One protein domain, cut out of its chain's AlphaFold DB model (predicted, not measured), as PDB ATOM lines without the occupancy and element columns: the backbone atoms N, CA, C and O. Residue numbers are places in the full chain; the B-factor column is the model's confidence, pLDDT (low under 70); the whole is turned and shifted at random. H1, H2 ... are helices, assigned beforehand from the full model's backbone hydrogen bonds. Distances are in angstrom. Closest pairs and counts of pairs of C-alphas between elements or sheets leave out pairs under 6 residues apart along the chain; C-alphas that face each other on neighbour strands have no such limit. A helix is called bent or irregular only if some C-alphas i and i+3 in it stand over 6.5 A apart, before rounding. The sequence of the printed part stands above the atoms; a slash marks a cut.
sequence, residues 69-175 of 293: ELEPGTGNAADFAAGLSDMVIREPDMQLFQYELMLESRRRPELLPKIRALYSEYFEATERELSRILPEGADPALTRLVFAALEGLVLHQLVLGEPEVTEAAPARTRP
ATOM      1  N   GLU A  69     -26.442 -24.906  -1.991       71.12
ATOM      2  CA  GLU A  69     -25.199 -24.635  -2.720       71.12
ATOM      3  C   GLU A  69     -24.895 -25.749  -3.742       71.12
ATOM      4  O   GLU A  69     -23.816 -25.804  -4.325       71.12
ATOM      5  N   LEU A  70     -25.880 -26.621  -4.017       67.75
ATOM      6  CA  LEU A  70     -25.790 -27.694  -5.015       67.75
ATOM      7  C   LEU A  70     -25.805 -27.193  -6.470       67.75
ATOM      8  O   LEU A  70     -25.694 -27.987  -7.401       67.75
ATOM      9  N   GLU A  71     -25.986 -25.895  -6.683       77.44
ATOM     10  CA  GLU A  71     -25.953 -25.275  -8.003       77.44
ATOM     11  C   GLU A  71     -25.150 -23.966  -7.945       77.44
ATOM     12  O   GLU A  71     -25.726 -22.881  -8.030       77.44
ATOM     13  N   PRO A  72     -23.813 -24.031  -7.799       75.81
ATOM     14  CA  PRO A  72     -22.970 -22.835  -7.812       75.81
ATOM     15  C   PRO A  72     -23.027 -22.103  -9.164       75.81
ATOM     16  O   PRO A  72     -22.695 -20.921  -9.244       75.81
ATOM     17  N   GLY A  73     -23.440 -22.784 -10.241       81.56
ATOM     18  CA  GLY A  73     -23.609 -22.196 -11.567       81.56
ATOM     19  C   GLY A  73     -22.297 -21.967 -12.315       81.56
ATOM     20  O   GLY A  73     -22.312 -21.341 -13.377       81.56
ATOM     21  N   THR A  74     -21.170 -22.454 -11.789       78.31
ATOM     22  CA  THR A  74     -19.838 -22.219 -12.362       78.31
ATOM     23  C   THR A  74     -19.440 -23.278 -13.385       78.31
ATOM     24  O   THR A  74     -18.560 -23.025 -14.208       78.31
ATOM     25  N   GLY A  75     -20.072 -24.458 -13.370       70.94
ATOM     26  CA  GLY A  75     -19.668 -25.586 -14.208       70.94
ATOM     27  C   GLY A  75     -18.319 -26.181 -13.799       70.94
ATOM     28  O   GLY A  75     -17.694 -26.896 -14.584       70.94
ATOM     29  N   ASN A  76     -17.854 -25.892 -12.580       73.00
ATOM     30  CA  ASN A  76     -16.603 -26.392 -12.029       73.00
ATOM     31  C   ASN A  76     -16.879 -27.352 -10.865       73.00
ATOM     32  O   ASN A  76     -17.475 -26.986  -9.856       73.00
ATOM     33  N   ALA A  77     -16.375 -28.582 -10.983       68.00
ATOM     34  CA  ALA A  77     -16.541 -29.616  -9.965       68.00
ATOM     35  C   ALA A  77     -15.908 -29.261  -8.604       68.00
ATOM     36  O   ALA A  77     -16.368 -29.765  -7.583       68.00
ATOM     37  N   ALA A  78     -14.867 -28.421  -8.574       67.94
ATOM     38  CA  ALA A  78     -14.256 -27.974  -7.322       67.94
ATOM     39  C   ALA A  78     -15.163 -26.988  -6.573       67.94
ATOM     40  O   ALA A  78     -15.380 -27.157  -5.378       67.94
ATOM     41  N   ASP A  79     -15.750 -26.019  -7.280       70.88
ATOM     42  CA  ASP A  79     -16.667 -25.039  -6.683       70.88
ATOM     43  C   ASP A  79     -17.949 -25.722  -6.187       70.88
ATOM     44  O   ASP A  79     -18.465 -25.396  -5.123       70.88
ATOM     45  N   PHE A  80     -18.425 -26.728  -6.926       70.62
ATOM     46  CA  PHE A  80     -19.562 -27.553  -6.524       70.62
ATOM     47  C   PHE A  80     -19.322 -28.300  -5.207       70.62
ATOM     48  O   PHE A  80     -20.209 -28.377  -4.361       70.62
ATOM     49  N   ALA A  81     -18.114 -28.813  -4.996       69.19
ATOM     50  CA  ALA A  81     -17.765 -29.485  -3.753       69.19
ATOM     51  C   ALA A  81     -17.455 -28.536  -2.595       69.19
ATOM     52  O   ALA A  81     -17.777 -28.853  -1.453       69.19
ATOM     53  N   ALA A  82     -16.863 -27.376  -2.884       72.12
ATOM     54  CA  ALA A  82     -16.660 -26.331  -1.890       72.12
ATOM     55  C   ALA A  82     -18.008 -25.850  -1.336       72.12
ATOM     56  O   ALA A  82     -18.192 -25.865  -0.125       72.12
ATOM     57  N   GLY A  83     -18.987 -25.569  -2.206       75.38
ATOM     58  CA  GLY A  83     -20.337 -25.186  -1.775       75.38
ATOM     59  C   GLY A  83     -21.036 -26.262  -0.932       75.38
ATOM     60  O   GLY A  83     -21.755 -25.975   0.021       75.38
ATOM     61  N   LEU A  84     -20.780 -27.540  -1.213       69.94
ATOM     62  CA  LEU A  84     -21.261 -28.632  -0.364       69.94
ATOM     63  C   LEU A  84     -20.636 -28.627   1.034       69.94
ATOM     64  O   LEU A  84     -21.366 -28.795   2.011       69.94
ATOM     65  N   SER A  85     -19.316 -28.446   1.138       74.62
ATOM     66  CA  SER A  85     -18.624 -28.342   2.432       74.62
ATOM     67  C   SER A  85     -19.117 -27.124   3.218       74.62
ATOM     68  O   SER A  85     -19.509 -27.250   4.383       74.62
ATOM     69  N   ASP A  86     -19.188 -25.965   2.559       79.69
ATOM     70  CA  ASP A  86     -19.623 -24.695   3.144       79.69
ATOM     71  C   ASP A  86     -21.060 -24.780   3.672       79.69
ATOM     72  O   ASP A  86     -21.340 -24.341   4.794       79.69
ATOM     73  N   MET A  87     -21.961 -25.435   2.935       77.88
ATOM     74  CA  MET A  87     -23.327 -25.704   3.385       77.88
ATOM     75  C   MET A  87     -23.359 -26.471   4.719       77.88
ATOM     76  O   MET A  87     -24.152 -26.133   5.605       77.88
ATOM     77  N   VAL A  88     -22.510 -27.492   4.887       78.38
ATOM     78  CA  VAL A  88     -22.449 -28.296   6.122       78.38
ATOM     79  C   VAL A  88     -21.853 -27.501   7.278       78.38
ATOM     80  O   VAL A  88     -22.359 -27.583   8.394       78.38
ATOM     81  N   ILE A  89     -20.813 -26.706   7.017       82.44
ATOM     82  CA  ILE A  89     -20.176 -25.849   8.026       82.44
ATOM     83  C   ILE A  89     -21.153 -24.778   8.521       82.44
ATOM     84  O   ILE A  89     -21.219 -24.490   9.718       82.44
ATOM     85  N   ARG A  90     -21.920 -24.182   7.604       83.62
ATOM     86  CA  ARG A  90     -22.799 -23.046   7.887       83.62
ATOM     87  C   ARG A  90     -24.086 -23.450   8.601       83.62
ATOM     88  O   ARG A  90     -24.537 -22.721   9.484       83.62
ATOM     89  N   GLU A  91     -24.684 -24.585   8.236       84.06
ATOM     90  CA  GLU A  91     -25.964 -25.045   8.794       84.06
ATOM     91  C   GLU A  91     -25.972 -26.546   9.174       84.06
ATOM     92  O   GLU A  91     -26.827 -27.303   8.699       84.06
ATOM     93  N   PRO A  92     -25.092 -27.010  10.084       86.50
ATOM     94  CA  PRO A  92     -25.021 -28.428  10.457       86.50
ATOM     95  C   PRO A  92     -26.323 -28.934  11.099       86.50
ATOM     96  O   PRO A  92     -26.768 -30.049  10.825       86.50
ATOM     97  N   ASP A  93     -26.994 -28.091  11.893       90.38
ATOM     98  CA  ASP A  93     -28.264 -28.436  12.541       90.38
ATOM     99  C   ASP A  93     -29.383 -28.697  11.522       90.38
ATOM    100  O   ASP A  93     -30.225 -29.572  11.730       90.38
ATOM    101  N   MET A  94     -29.389 -27.968  10.399       86.94
ATOM    102  CA  MET A  94     -30.369 -28.180   9.334       86.94
ATOM    103  C   MET A  94     -30.150 -29.539   8.659       86.94
ATOM    104  O   MET A  94     -31.115 -30.264   8.411       86.94
ATOM    105  N   GLN A  95     -28.891 -29.919   8.428       86.06
ATOM    106  CA  GLN A  95     -28.544 -31.220   7.850       86.06
ATOM    107  C   GLN A  95     -28.906 -32.372   8.799       86.06
ATOM    108  O   GLN A  95     -29.589 -33.315   8.398       86.06
ATOM    109  N   LEU A  96     -28.547 -32.271  10.086       89.38
ATOM    110  CA  LEU A  96     -28.925 -33.261  11.109       89.38
ATOM    111  C   LEU A  96     -30.442 -33.443  11.190       89.38
ATOM    112  O   LEU A  96     -30.942 -34.570  11.231       89.38
ATOM    113  N   PHE A  97     -31.180 -32.332  11.173       90.25
ATOM    114  CA  PHE A  97     -32.635 -32.352  11.171       90.25
ATOM    115  C   PHE A  97     -33.197 -33.149   9.989       90.25
ATOM    116  O   PHE A  97     -34.090 -33.978  10.169       90.25
ATOM    117  N   GLN A  98     -32.668 -32.936   8.784       87.31
ATOM    118  CA  GLN A  98     -33.128 -33.635   7.586       87.31
ATOM    119  C   GLN A  98     -32.829 -35.130   7.620       87.31
ATOM    120  O   GLN A  98     -33.717 -35.918   7.290       87.31
ATOM    121  N   TYR A  99     -31.642 -35.534   8.082       88.00
ATOM    122  CA  TYR A  99     -31.311 -36.950   8.256       88.00
ATOM    123  C   TYR A  99     -32.251 -37.638   9.256       88.00
ATOM    124  O   TYR A  99     -32.782 -38.716   8.970       88.00
ATOM    125  N   GLU A 100     -32.542 -36.994  10.389       89.38
ATOM    126  CA  GLU A 100     -33.522 -37.485  11.365       89.38
ATOM    127  C   GLU A 100     -34.916 -37.652  10.741       89.38
ATOM    128  O   GLU A 100     -35.557 -38.697  10.905       89.38
ATOM    129  N   LEU A 101     -35.386 -36.661   9.975       84.38
ATOM    130  CA  LEU A 101     -36.687 -36.730   9.306       84.38
ATOM    131  C   LEU A 101     -36.738 -37.788   8.200       84.38
ATOM    132  O   LEU A 101     -37.751 -38.482   8.066       84.38
ATOM    133  N   MET A 102     -35.663 -37.945   7.426       86.06
ATOM    134  CA  MET A 102     -35.561 -38.996   6.419       86.06
ATOM    135  C   MET A 102     -35.722 -40.369   7.076       86.06
ATOM    136  O   MET A 102     -36.538 -41.180   6.625       86.06
ATOM    137  N   LEU A 103     -35.011 -40.623   8.175       88.19
ATOM    138  CA  LEU A 103     -35.124 -41.879   8.917       88.19
ATOM    139  C   LEU A 103     -36.512 -42.047   9.550       88.19
ATOM    140  O   LEU A 103     -37.064 -43.151   9.549       88.19
ATOM    141  N   GLU A 104     -37.114 -40.968  10.053       87.50
ATOM    142  CA  GLU A 104     -38.466 -40.999  10.614       87.50
ATOM    143  C   GLU A 104     -39.545 -41.276   9.570       87.50
ATOM    144  O   GLU A 104     -40.531 -41.939   9.887       87.50
ATOM    145  N   SER A 105     -39.357 -40.871   8.314       87.81
ATOM    146  CA  SER A 105     -40.322 -41.140   7.237       87.81
ATOM    147  C   SER A 105     -40.583 -42.640   7.013       87.81
ATOM    148  O   SER A 105     -41.639 -43.030   6.514       87.81
ATOM    149  N   ARG A 106     -39.661 -43.511   7.450       89.12
ATOM    150  CA  ARG A 106     -39.850 -44.972   7.469       89.12
ATOM    151  C   ARG A 106     -40.877 -45.430   8.505       89.12
ATOM    152  O   ARG A 106     -41.485 -46.480   8.320       89.12
ATOM    153  N   ARG A 107     -41.038 -44.671   9.590       88.25
ATOM    154  CA  ARG A 107     -42.003 -44.903  10.677       88.25
ATOM    155  C   ARG A 107     -43.300 -44.121  10.473       88.25
ATOM    156  O   ARG A 107     -44.346 -44.572  10.923       88.25
ATOM    157  N   ARG A 108     -43.216 -42.983   9.781       86.19
ATOM    158  CA  ARG A 108     -44.309 -42.060   9.464       86.19
ATOM    159  C   ARG A 108     -44.423 -41.861   7.948       86.19
ATOM    160  O   ARG A 108     -43.855 -40.902   7.414       86.19
ATOM    161  N   PRO A 109     -45.108 -42.770   7.229       87.31
ATOM    162  CA  PRO A 109     -45.210 -42.722   5.770       87.31
ATOM    163  C   PRO A 109     -45.790 -41.410   5.226       87.31
ATOM    164  O   PRO A 109     -45.489 -41.028   4.098       87.31
ATOM    165  N   GLU A 110     -46.578 -40.692   6.025       85.31
ATOM    166  CA  GLU A 110     -47.121 -39.369   5.713       85.31
ATOM    167  C   GLU A 110     -46.047 -38.292   5.488       85.31
ATOM    168  O   GLU A 110     -46.319 -37.285   4.835       85.31
ATOM    169  N   LEU A 111     -44.813 -38.502   5.966       84.06
ATOM    170  CA  LEU A 111     -43.684 -37.595   5.727       84.06
ATOM    171  C   LEU A 111     -43.010 -37.832   4.366       84.06
ATOM    172  O   LEU A 111     -42.348 -36.931   3.846       84.06
ATOM    173  N   LEU A 112     -43.189 -39.014   3.759       88.38
ATOM    174  CA  LEU A 112     -42.516 -39.394   2.511       88.38
ATOM    175  C   LEU A 112     -42.746 -38.417   1.349       88.38
ATOM    176  O   LEU A 112     -41.781 -38.160   0.632       88.38
ATOM    177  N   PRO A 113     -43.948 -37.845   1.124       88.50
ATOM    178  CA  PRO A 113     -44.146 -36.881   0.043       88.50
ATOM    179  C   PRO A 113     -43.264 -35.635   0.176       88.50
ATOM    180  O   PRO A 113     -42.748 -35.146  -0.824       88.50
ATOM    181  N   LYS A 114     -43.044 -35.150   1.404       84.06
ATOM    182  CA  LYS A 114     -42.215 -33.964   1.675       84.06
ATOM    183  C   LYS A 114     -40.728 -34.272   1.522       84.06
ATOM    184  O   LYS A 114     -40.010 -33.479   0.927       84.06
ATOM    185  N   ILE A 115     -40.289 -35.450   1.975       85.69
ATOM    186  CA  ILE A 115     -38.927 -35.934   1.709       85.69
ATOM    187  C   ILE A 115     -38.711 -36.107   0.201       85.69
ATOM    188  O   ILE A 115     -37.695 -35.687  -0.331       85.69
ATOM    189  N   ARG A 116     -39.681 -36.663  -0.528       88.00
ATOM    190  CA  ARG A 116     -39.560 -36.827  -1.980       88.00
ATOM    191  C   ARG A 116     -39.457 -35.479  -2.699       88.00
ATOM    192  O   ARG A 116     -38.640 -35.371  -3.600       88.00
ATOM    193  N   ALA A 117     -40.234 -34.476  -2.283       85.25
ATOM    194  CA  ALA A 117     -40.138 -33.121  -2.824       85.25
ATOM    195  C   ALA A 117     -38.741 -32.513  -2.603       85.25
ATOM    196  O   ALA A 117     -38.136 -32.045  -3.561       85.25
ATOM    197  N   LEU A 118     -38.195 -32.630  -1.387       83.50
ATOM    198  CA  LEU A 118     -36.838 -32.179  -1.064       83.50
ATOM    199  C   LEU A 118     -35.779 -32.805  -1.983       83.50
ATOM    200  O   LEU A 118     -34.984 -32.105  -2.597       83.50
ATOM    201  N   TYR A 119     -35.788 -34.134  -2.111       86.50
ATOM    202  CA  TYR A 119     -34.802 -34.825  -2.944       86.50
ATOM    203  C   TYR A 119     -34.999 -34.555  -4.438       86.50
ATOM    204  O   TYR A 119     -34.016 -34.534  -5.172       86.50
ATOM    205  N   SER A 120     -36.234 -34.332  -4.903       88.56
ATOM    206  CA  SER A 120     -36.473 -33.895  -6.282       88.56
ATOM    207  C   SER A 120     -35.774 -32.566  -6.564       88.56
ATOM    208  O   SER A 120     -35.046 -32.475  -7.546       88.56
ATOM    209  N   GLU A 121     -35.915 -31.577  -5.679       84.62
ATOM    210  CA  GLU A 121     -35.248 -30.276  -5.825       84.62
ATOM    211  C   GLU A 121     -33.718 -30.419  -5.839       84.62
ATOM    212  O   GLU A 121     -33.036 -29.799  -6.659       84.62
ATOM    213  N   TYR A 122     -33.169 -31.297  -4.996       85.12
ATOM    214  CA  TYR A 122     -31.739 -31.603  -4.983       85.12
ATOM    215  C   TYR A 122     -31.240 -32.299  -6.250       85.12
ATOM    216  O   TYR A 122     -30.176 -31.938  -6.763       85.12
ATOM    217  N   PHE A 123     -31.983 -33.276  -6.780       86.81
ATOM    218  CA  PHE A 123     -31.610 -33.918  -8.040       86.81
ATOM    219  C   PHE A 123     -31.666 -32.933  -9.195       86.81
ATOM    220  O   PHE A 123     -30.742 -32.917  -9.996       86.81
ATOM    221  N   GLU A 124     -32.691 -32.087  -9.257       89.00
ATOM    222  CA  GLU A 124     -32.808 -31.079 -10.307       89.00
ATOM    223  C   GLU A 124     -31.664 -30.055 -10.238       89.00
ATOM    224  O   GLU A 124     -31.086 -29.715 -11.269       89.00
ATOM    225  N   ALA A 125     -31.288 -29.587  -9.042       84.62
ATOM    226  CA  ALA A 125     -30.132 -28.701  -8.859       84.62
ATOM    227  C   ALA A 125     -28.819 -29.370  -9.298       84.62
ATOM    228  O   ALA A 125     -28.054 -28.802 -10.079       84.62
ATOM    229  N   THR A 126     -28.611 -30.617  -8.870       83.44
ATOM    230  CA  THR A 126     -27.426 -31.412  -9.223       83.44
ATOM    231  C   THR A 126     -27.356 -31.679 -10.726       83.44
ATOM    232  O   THR A 126     -26.292 -31.563 -11.326       83.44
ATOM    233  N   GLU A 127     -28.478 -32.012 -11.367       87.94
ATOM    234  CA  GLU A 127     -28.555 -32.239 -12.813       87.94
ATOM    235  C   GLU A 127     -28.212 -30.971 -13.599       87.94
ATOM    236  O   GLU A 127     -27.449 -31.037 -14.568       87.94
ATOM    237  N   ARG A 128     -28.730 -29.809 -13.170       88.06
ATOM    238  CA  ARG A 128     -28.403 -28.517 -13.788       88.06
ATOM    239  C   ARG A 128     -26.912 -28.226 -13.701       88.06
ATOM    240  O   ARG A 128     -26.320 -27.850 -14.711       88.06
ATOM    241  N   GLU A 129     -26.294 -28.446 -12.542       83.25
ATOM    242  CA  GLU A 129     -24.860 -28.206 -12.388       83.25
ATOM    243  C   GLU A 129     -24.008 -29.208 -13.170       83.25
ATOM    244  O   GLU A 129     -23.095 -28.820 -13.901       83.25
ATOM    245  N   LEU A 130     -24.348 -30.495 -13.116       80.06
ATOM    246  CA  LEU A 130     -23.660 -31.517 -13.900       80.06
ATOM    247  C   LEU A 130     -23.763 -31.263 -15.402       80.06
ATOM    248  O   LEU A 130     -22.803 -31.521 -16.120       80.06
ATOM    249  N   SER A 131     -24.878 -30.714 -15.879       85.81
ATOM    250  CA  SER A 131     -25.042 -30.340 -17.287       85.81
ATOM    251  C   SER A 131     -24.150 -29.167 -17.709       85.81
ATOM    252  O   SER A 131     -23.871 -29.015 -18.896       85.81
ATOM    253  N   ARG A 132     -23.666 -28.351 -16.760       83.81
ATOM    254  CA  ARG A 132     -22.634 -27.329 -17.012       83.81
ATOM    255  C   ARG A 132     -21.227 -27.926 -17.003       83.81
ATOM    256  O   ARG A 132     -20.388 -27.507 -17.795       83.81
ATOM    257  N   ILE A 133     -20.977 -28.901 -16.127       78.19
ATOM    258  CA  ILE A 133     -19.675 -29.576 -15.986       78.19
ATOM    259  C   ILE A 133     -19.416 -30.554 -17.148       78.19
ATOM    260  O   ILE A 133     -18.288 -30.674 -17.634       78.19
ATOM    261  N   LEU A 134     -20.442 -31.292 -17.579       77.06
ATOM    262  CA  LEU A 134     -20.340 -32.398 -18.529       77.06
ATOM    263  C   LEU A 134     -20.893 -31.997 -19.906       77.06
ATOM    264  O   LEU A 134     -22.090 -31.746 -20.026       77.06
ATOM    265  N   PRO A 135     -20.078 -32.038 -20.980       71.38
ATOM    266  CA  PRO A 135     -20.519 -31.658 -22.327       71.38
ATOM    267  C   PRO A 135     -21.673 -32.497 -22.898       71.38
ATOM    268  O   PRO A 135     -22.411 -32.021 -23.754       71.38
ATOM    269  N   GLU A 136     -21.809 -33.752 -22.459       77.12
ATOM    270  CA  GLU A 136     -22.880 -34.665 -22.892       77.12
ATOM    271  C   GLU A 136     -24.148 -34.553 -22.020       77.12
ATOM    272  O   GLU A 136     -25.140 -35.225 -22.297       77.12
ATOM    273  N   GLY A 137     -24.131 -33.702 -20.986       73.38
ATOM    274  CA  GLY A 137     -25.171 -33.637 -19.962       73.38
ATOM    275  C   GLY A 137     -25.085 -34.779 -18.943       73.38
ATOM    276  O   GLY A 137     -24.188 -35.627 -18.994       73.38
ATOM    277  N   ALA A 138     -26.027 -34.797 -18.000       75.19
ATOM    278  CA  ALA A 138     -26.196 -35.880 -17.036       75.19
ATOM    279  C   ALA A 138     -27.575 -36.521 -17.194       75.19
ATOM    280  O   ALA A 138     -28.584 -35.826 -17.244       75.19
ATOM    281  N   ASP A 139     -27.615 -37.851 -17.274       81.12
ATOM    282  CA  ASP A 139     -28.876 -38.583 -17.199       81.12
ATOM    283  C   ASP A 139     -29.323 -38.752 -15.728       81.12
ATOM    284  O   ASP A 139     -28.512 -38.596 -14.805       81.12
ATOM    285  N   PRO A 140     -30.594 -39.114 -15.467       83.19
ATOM    286  CA  PRO A 140     -31.092 -39.260 -14.101       83.19
ATOM    287  C   PRO A 140     -30.316 -40.273 -13.251       83.19
ATOM    288  O   PRO A 140     -30.271 -40.138 -12.030       83.19
ATOM    289  N   ALA A 141     -29.710 -41.296 -13.862       79.50
ATOM    290  CA  ALA A 141     -28.953 -42.310 -13.135       79.50
ATOM    291  C   ALA A 141     -27.597 -41.762 -12.669       79.50
ATOM    292  O   ALA A 141     -27.224 -41.964 -11.511       79.50
ATOM    293  N   LEU A 142     -26.892 -41.030 -13.534       77.81
ATOM    294  CA  LEU A 142     -25.651 -40.345 -13.190       77.81
ATOM    295  C   LEU A 142     -25.893 -39.269 -12.130       77.81
ATOM    296  O   LEU A 142     -25.167 -39.238 -11.139       77.81
ATOM    297  N   THR A 143     -26.944 -38.458 -12.280       81.12
ATOM    298  CA  THR A 143     -27.345 -37.460 -11.274       81.12
ATOM    299  C   THR A 143     -27.582 -38.112  -9.914       81.12
ATOM    300  O   THR A 143     -27.057 -37.649  -8.904       81.12
ATOM    301  N   ARG A 144     -28.315 -39.234  -9.877       81.69
ATOM    302  CA  ARG A 144     -28.581 -39.982  -8.638       81.69
ATOM    303  C   ARG A 144     -27.296 -40.503  -7.994       81.69
ATOM    304  O   ARG A 144     -27.181 -40.463  -6.773       81.69
ATOM    305  N   LEU A 145     -26.363 -41.012  -8.800       80.81
ATOM    306  CA  LEU A 145     -25.095 -41.573  -8.334       80.81
ATOM    307  C   LEU A 145     -24.168 -40.492  -7.781       80.81
ATOM    308  O   LEU A 145     -23.611 -40.667  -6.701       80.81
ATOM    309  N   VAL A 146     -24.035 -39.372  -8.496       76.56
ATOM    310  CA  VAL A 146     -23.265 -38.220  -8.022       76.56
ATOM    311  C   VAL A 146     -23.876 -37.705  -6.729       76.56
ATOM    312  O   VAL A 146     -23.170 -37.617  -5.733       76.56
ATOM    313  N   PHE A 147     -25.190 -37.467  -6.698       80.56
ATOM    314  CA  PHE A 147     -25.858 -37.001  -5.489       80.56
ATOM    315  C   PHE A 147     -25.660 -37.951  -4.302       80.56
ATOM    316  O   PHE A 147     -25.358 -37.490  -3.210       80.56
ATOM    317  N   ALA A 148     -25.754 -39.268  -4.503       80.75
ATOM    318  CA  ALA A 148     -25.513 -40.240  -3.436       80.75
ATOM    319  C   ALA A 148     -24.078 -40.172  -2.878       80.75
ATOM    320  O   ALA A 148     -23.878 -40.344  -1.677       80.75
ATOM    321  N   ALA A 149     -23.080 -39.910  -3.727       78.81
ATOM    322  CA  ALA A 149     -21.706 -39.704  -3.275       78.81
ATOM    323  C   ALA A 149     -21.565 -38.404  -2.463       78.81
ATOM    324  O   ALA A 149     -20.935 -38.414  -1.409       78.81
ATOM    325  N   LEU A 150     -22.191 -37.313  -2.919       76.50
ATOM    326  CA  LEU A 150     -22.188 -36.022  -2.220       76.50
ATOM    327  C   LEU A 150     -22.894 -36.116  -0.865       76.50
ATOM    328  O   LEU A 150     -22.366 -35.650   0.137       76.50
ATOM    329  N   GLU A 151     -24.049 -36.779  -0.820       81.88
ATOM    330  CA  GLU A 151     -24.798 -37.050   0.407       81.88
ATOM    331  C   GLU A 151     -23.961 -37.872   1.401       81.88
ATOM    332  O   GLU A 151     -23.924 -37.558   2.589       81.88
ATOM    333  N   GLY A 152     -23.211 -38.868   0.914       81.06
ATOM    334  CA  GLY A 152     -22.253 -39.615   1.730       81.06
ATOM    335  C   GLY A 152     -21.152 -38.734   2.329       81.06
ATOM    336  O   GLY A 152     -20.848 -38.863   3.511       81.06
ATOM    337  N   LEU A 153     -20.590 -37.808   1.545       80.69
ATOM    338  CA  LEU A 153     -19.578 -36.860   2.029       80.69
ATOM    339  C   LEU A 153     -20.150 -35.889   3.067       80.69
ATOM    340  O   LEU A 153     -19.552 -35.713   4.125       80.69
ATOM    341  N   VAL A 154     -21.336 -35.331   2.812       80.44
ATOM    342  CA  VAL A 154     -22.056 -34.472   3.764       80.44
ATOM    343  C   VAL A 154     -22.290 -35.209   5.081       80.44
ATOM    344  O   VAL A 154     -22.015 -34.669   6.152       80.44
ATOM    345  N   LEU A 155     -22.766 -36.455   5.017       83.75
ATOM    346  CA  LEU A 155     -22.988 -37.278   6.201       83.75
ATOM    347  C   LEU A 155     -21.678 -37.558   6.953       83.75
ATOM    348  O   LEU A 155     -21.650 -37.455   8.178       83.75
ATOM    349  N   HIS A 156     -20.596 -37.893   6.246       82.75
ATOM    350  CA  HIS A 156     -19.290 -38.124   6.866       82.75
ATOM    351  C   HIS A 156     -18.749 -36.865   7.538       82.75
ATOM    352  O   HIS A 156     -18.351 -36.937   8.692       82.75
ATOM    353  N   GLN A 157     -18.798 -35.706   6.883       82.19
ATOM    354  CA  GLN A 157     -18.371 -34.443   7.485       82.19
ATOM    355  C   GLN A 157     -19.175 -34.115   8.742       82.19
ATOM    356  O   GLN A 157     -18.608 -33.704   9.749       82.19
ATOM    357  N   LEU A 158     -20.487 -34.346   8.707       82.00
ATOM    358  CA  LEU A 158     -21.379 -34.073   9.827       82.00
ATOM    359  C   LEU A 158     -21.124 -34.989  11.032       82.00
ATOM    360  O   LEU A 158     -21.257 -34.557  12.175       82.00
ATOM    361  N   VAL A 159     -20.783 -36.255  10.783       83.69
ATOM    362  CA  VAL A 159     -20.607 -37.276  11.829       83.69
ATOM    363  C   VAL A 159     -19.162 -37.360  12.327       83.69
ATOM    364  O   VAL A 159     -18.943 -37.566  13.518       83.69
ATOM    365  N   LEU A 160     -18.188 -37.227  11.429       82.88
ATOM    366  CA  LEU A 160     -16.758 -37.385  11.712       82.88
ATOM    367  C   LEU A 160     -16.062 -36.042  11.967       82.88
ATOM    368  O   LEU A 160     -15.040 -36.017  12.642       82.88
ATOM    369  N   GLY A 161     -16.631 -34.927  11.495       77.25
ATOM    370  CA  GLY A 161     -16.064 -33.592  11.695       77.25
ATOM    371  C   GLY A 161     -14.830 -33.306  10.836       77.25
ATOM    372  O   GLY A 161     -13.949 -32.582  11.283       77.25
ATOM    373  N   GLU A 162     -14.760 -33.878   9.630       74.75
ATOM    374  CA  GLU A 162     -13.588 -33.832   8.736       74.75
ATOM    375  C   GLU A 162     -13.896 -33.067   7.426       74.75
ATOM    376  O   GLU A 162     -14.036 -33.682   6.363       74.75
ATOM    377  N   PRO A 163     -14.059 -31.729   7.464       68.94
ATOM    378  CA  PRO A 163     -14.390 -30.933   6.277       68.94
ATOM    379  C   PRO A 163     -13.311 -30.998   5.184       68.94
ATOM    380  O   PRO A 163     -13.627 -30.969   3.995       68.94
ATOM    381  N   GLU A 164     -12.042 -31.176   5.558       70.50
ATOM    382  CA  GLU A 164     -10.922 -31.223   4.615       70.50
ATOM    383  C   GLU A 164     -11.017 -32.429   3.665       70.50
ATOM    384  O   GLU A 164     -10.576 -32.367   2.514       70.50
ATOM    385  N   VAL A 165     -11.610 -33.536   4.129       68.69
ATOM    386  CA  VAL A 165     -11.822 -34.746   3.320       68.69
ATOM    387  C   VAL A 165     -12.901 -34.501   2.266       68.69
ATOM    388  O   VAL A 165     -12.720 -34.887   1.107       68.69
ATOM    389  N   THR A 166     -13.987 -33.815   2.633       63.78
ATOM    390  CA  THR A 166     -15.059 -33.425   1.705       63.78
ATOM    391  C   THR A 166     -14.537 -32.517   0.599       63.78
ATOM    392  O   THR A 166     -14.814 -32.756  -0.576       63.78
ATOM    393  N   GLU A 167     -13.727 -31.520   0.953       62.81
ATOM    394  CA  GLU A 167     -13.154 -30.563  -0.001       62.81
ATOM    395  C   GLU A 167     -12.111 -31.199  -0.928       62.81
ATOM    396  O   GLU A 167     -12.013 -30.847  -2.106       62.81
ATOM    397  N   ALA A 168     -11.334 -32.167  -0.430       64.38
ATOM    398  CA  ALA A 168     -10.288 -32.833  -1.203       64.38
ATOM    399  C   ALA A 168     -10.805 -33.966  -2.111       64.38
ATOM    400  O   ALA A 168     -10.150 -34.306  -3.106       64.38
ATOM    401  N   ALA A 169     -11.962 -34.562  -1.802       60.94
ATOM    402  CA  ALA A 169     -12.527 -35.697  -2.539       60.94
ATOM    403  C   ALA A 169     -12.672 -35.476  -4.069       60.94
ATOM    404  O   ALA A 169     -12.272 -36.354  -4.843       60.94
ATOM    405  N   PRO A 170     -13.149 -34.321  -4.570       55.25
ATOM    406  CA  PRO A 170     -13.295 -34.076  -6.005       55.25
ATOM    407  C   PRO A 170     -11.947 -33.887  -6.701       55.25
ATOM    408  O   PRO A 170     -11.772 -34.340  -7.832       55.25
ATOM    409  N   ALA A 171     -10.962 -33.282  -6.029       49.25
ATOM    410  CA  ALA A 171      -9.626 -33.090  -6.591       49.25
ATOM    411  C   ALA A 171      -8.928 -34.430  -6.878       49.25
ATOM    412  O   ALA A 171      -8.177 -34.547  -7.848       49.25
ATOM    413  N   ARG A 172      -9.224 -35.462  -6.077       50.47
ATOM    414  CA  ARG A 172      -8.661 -36.814  -6.219       50.47
ATOM    415  C   ARG A 172      -9.379 -37.694  -7.247       50.47
ATOM    416  O   ARG A 172      -8.806 -38.684  -7.692       50.47
ATOM    417  N   THR A 173     -10.599 -37.340  -7.665       44.28
ATOM    418  CA  THR A 173     -11.313 -38.061  -8.742       44.28
ATOM    419  C   THR A 173     -10.897 -37.609 -10.144       44.28
ATOM    420  O   THR A 173     -11.216 -38.280 -11.131       44.28
ATOM    421  N   ARG A 174     -10.119 -36.522 -10.254       38.03
ATOM    422  CA  ARG A 174      -9.456 -36.144 -11.503       38.03
ATOM    423  C   ARG A 174      -8.425 -37.229 -11.852       38.03
ATOM    424  O   ARG A 174      -7.509 -37.456 -11.063       38.03
ATOM    425  N   PRO A 175      -8.522 -37.904 -13.014       34.16
ATOM    426  CA  PRO A 175      -7.461 -38.814 -13.424       34.16
ATOM    427  C   PRO A 175      -6.147 -38.022 -13.507       34.16
ATOM    428  O   PRO A 175      -6.182 -36.870 -13.956       34.16
TER     429      PRO A 175
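This is residues 69 to 175 of the 293 residues of the protein "TetR family transcriptional regulator" of Streptomyces sp. Ag109_O5-1 (UniProt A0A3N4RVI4). A small bundle of three helices, H1, H4 and H5, makes one side of the model, and the long helix H3 crosses near the beginning of H4. H2 slants from near the end of H4 to the first turns of H3, and these three helices outline a triangle. The printed part has 107 residues with five named helices, H1 to H5 in order along the chain, and no named strand; the class is all helix. It is compact, with a radius of gyration of the C-alphas of 14.2 A, and spans 42 by 31 by 20 A.

H1, residues 77 to 90, touches H5, residues 163 to 173, at a shallow tilt of 13 degrees, opposite ways; their closest C-alphas are those of Ala 82 and Glu 167, 5.8 A apart. H4, residues 140 to 160, is the hub and touches the four other helices. With residues 150 to 158 alone it touches residues 84 to 88 of H1, at a steep tilt of 41 degrees, the same way, closest at the C-alphas of Val 88 and Val 154, 6.6 A. H4 and H5 form a helical hairpin, opposite ways at a shallow tilt of 34 degrees, only just short of steep; their closest C-alphas, of Gln 157 and Pro 163, are 5.4 A apart. H2, residues 92 to 104, only just touches H4, with 3 pairs of C-alphas within 8 A, the closest being Pro 92 and Leu 158 at 6.7 A. H3, residues 109 to 133, touches H2 through its residues 111 to 115 alone, closest at the C-alphas of Met 102 and Ile 115, 6.5 A. Residues 122 to 130 of H3 touch residues 140 to 147 of H4, about perpendicular, but only just, at 73 degrees; the closest C-alphas, of Glu 127 and Thr 143, are 5.6 A apart. H5 is apart from H2 and H3. In H1, H2 and H4 every O i to N i+4 pair is within hydrogen-bond range; in H3 it is 19 of 21 and in H5 5 of 7.

H1 begins at C-alpha 77, (-16.541, -29.616, -9.965), and is 20.0 A long; H2 is 18.4 A long. H3, the longest, measures 36.0 A, H4 29.6 A and H5 16.9 A, ending at C-alpha 173, (-11.313, -38.061, -8.742). H3 and H5 are irregular, but only just: C-alphas 110 and 113 are 6.9 A apart, and C-alphas 167 and 170 are 7.0 A apart.

The two C-alphas farthest apart, of Glu 110 and Pro 175, are 44.0 A apart. The printed part has no cut, and no link is long. The mean pLDDT of the printed part is 78.4; residues 165 to 175 are among those under 70.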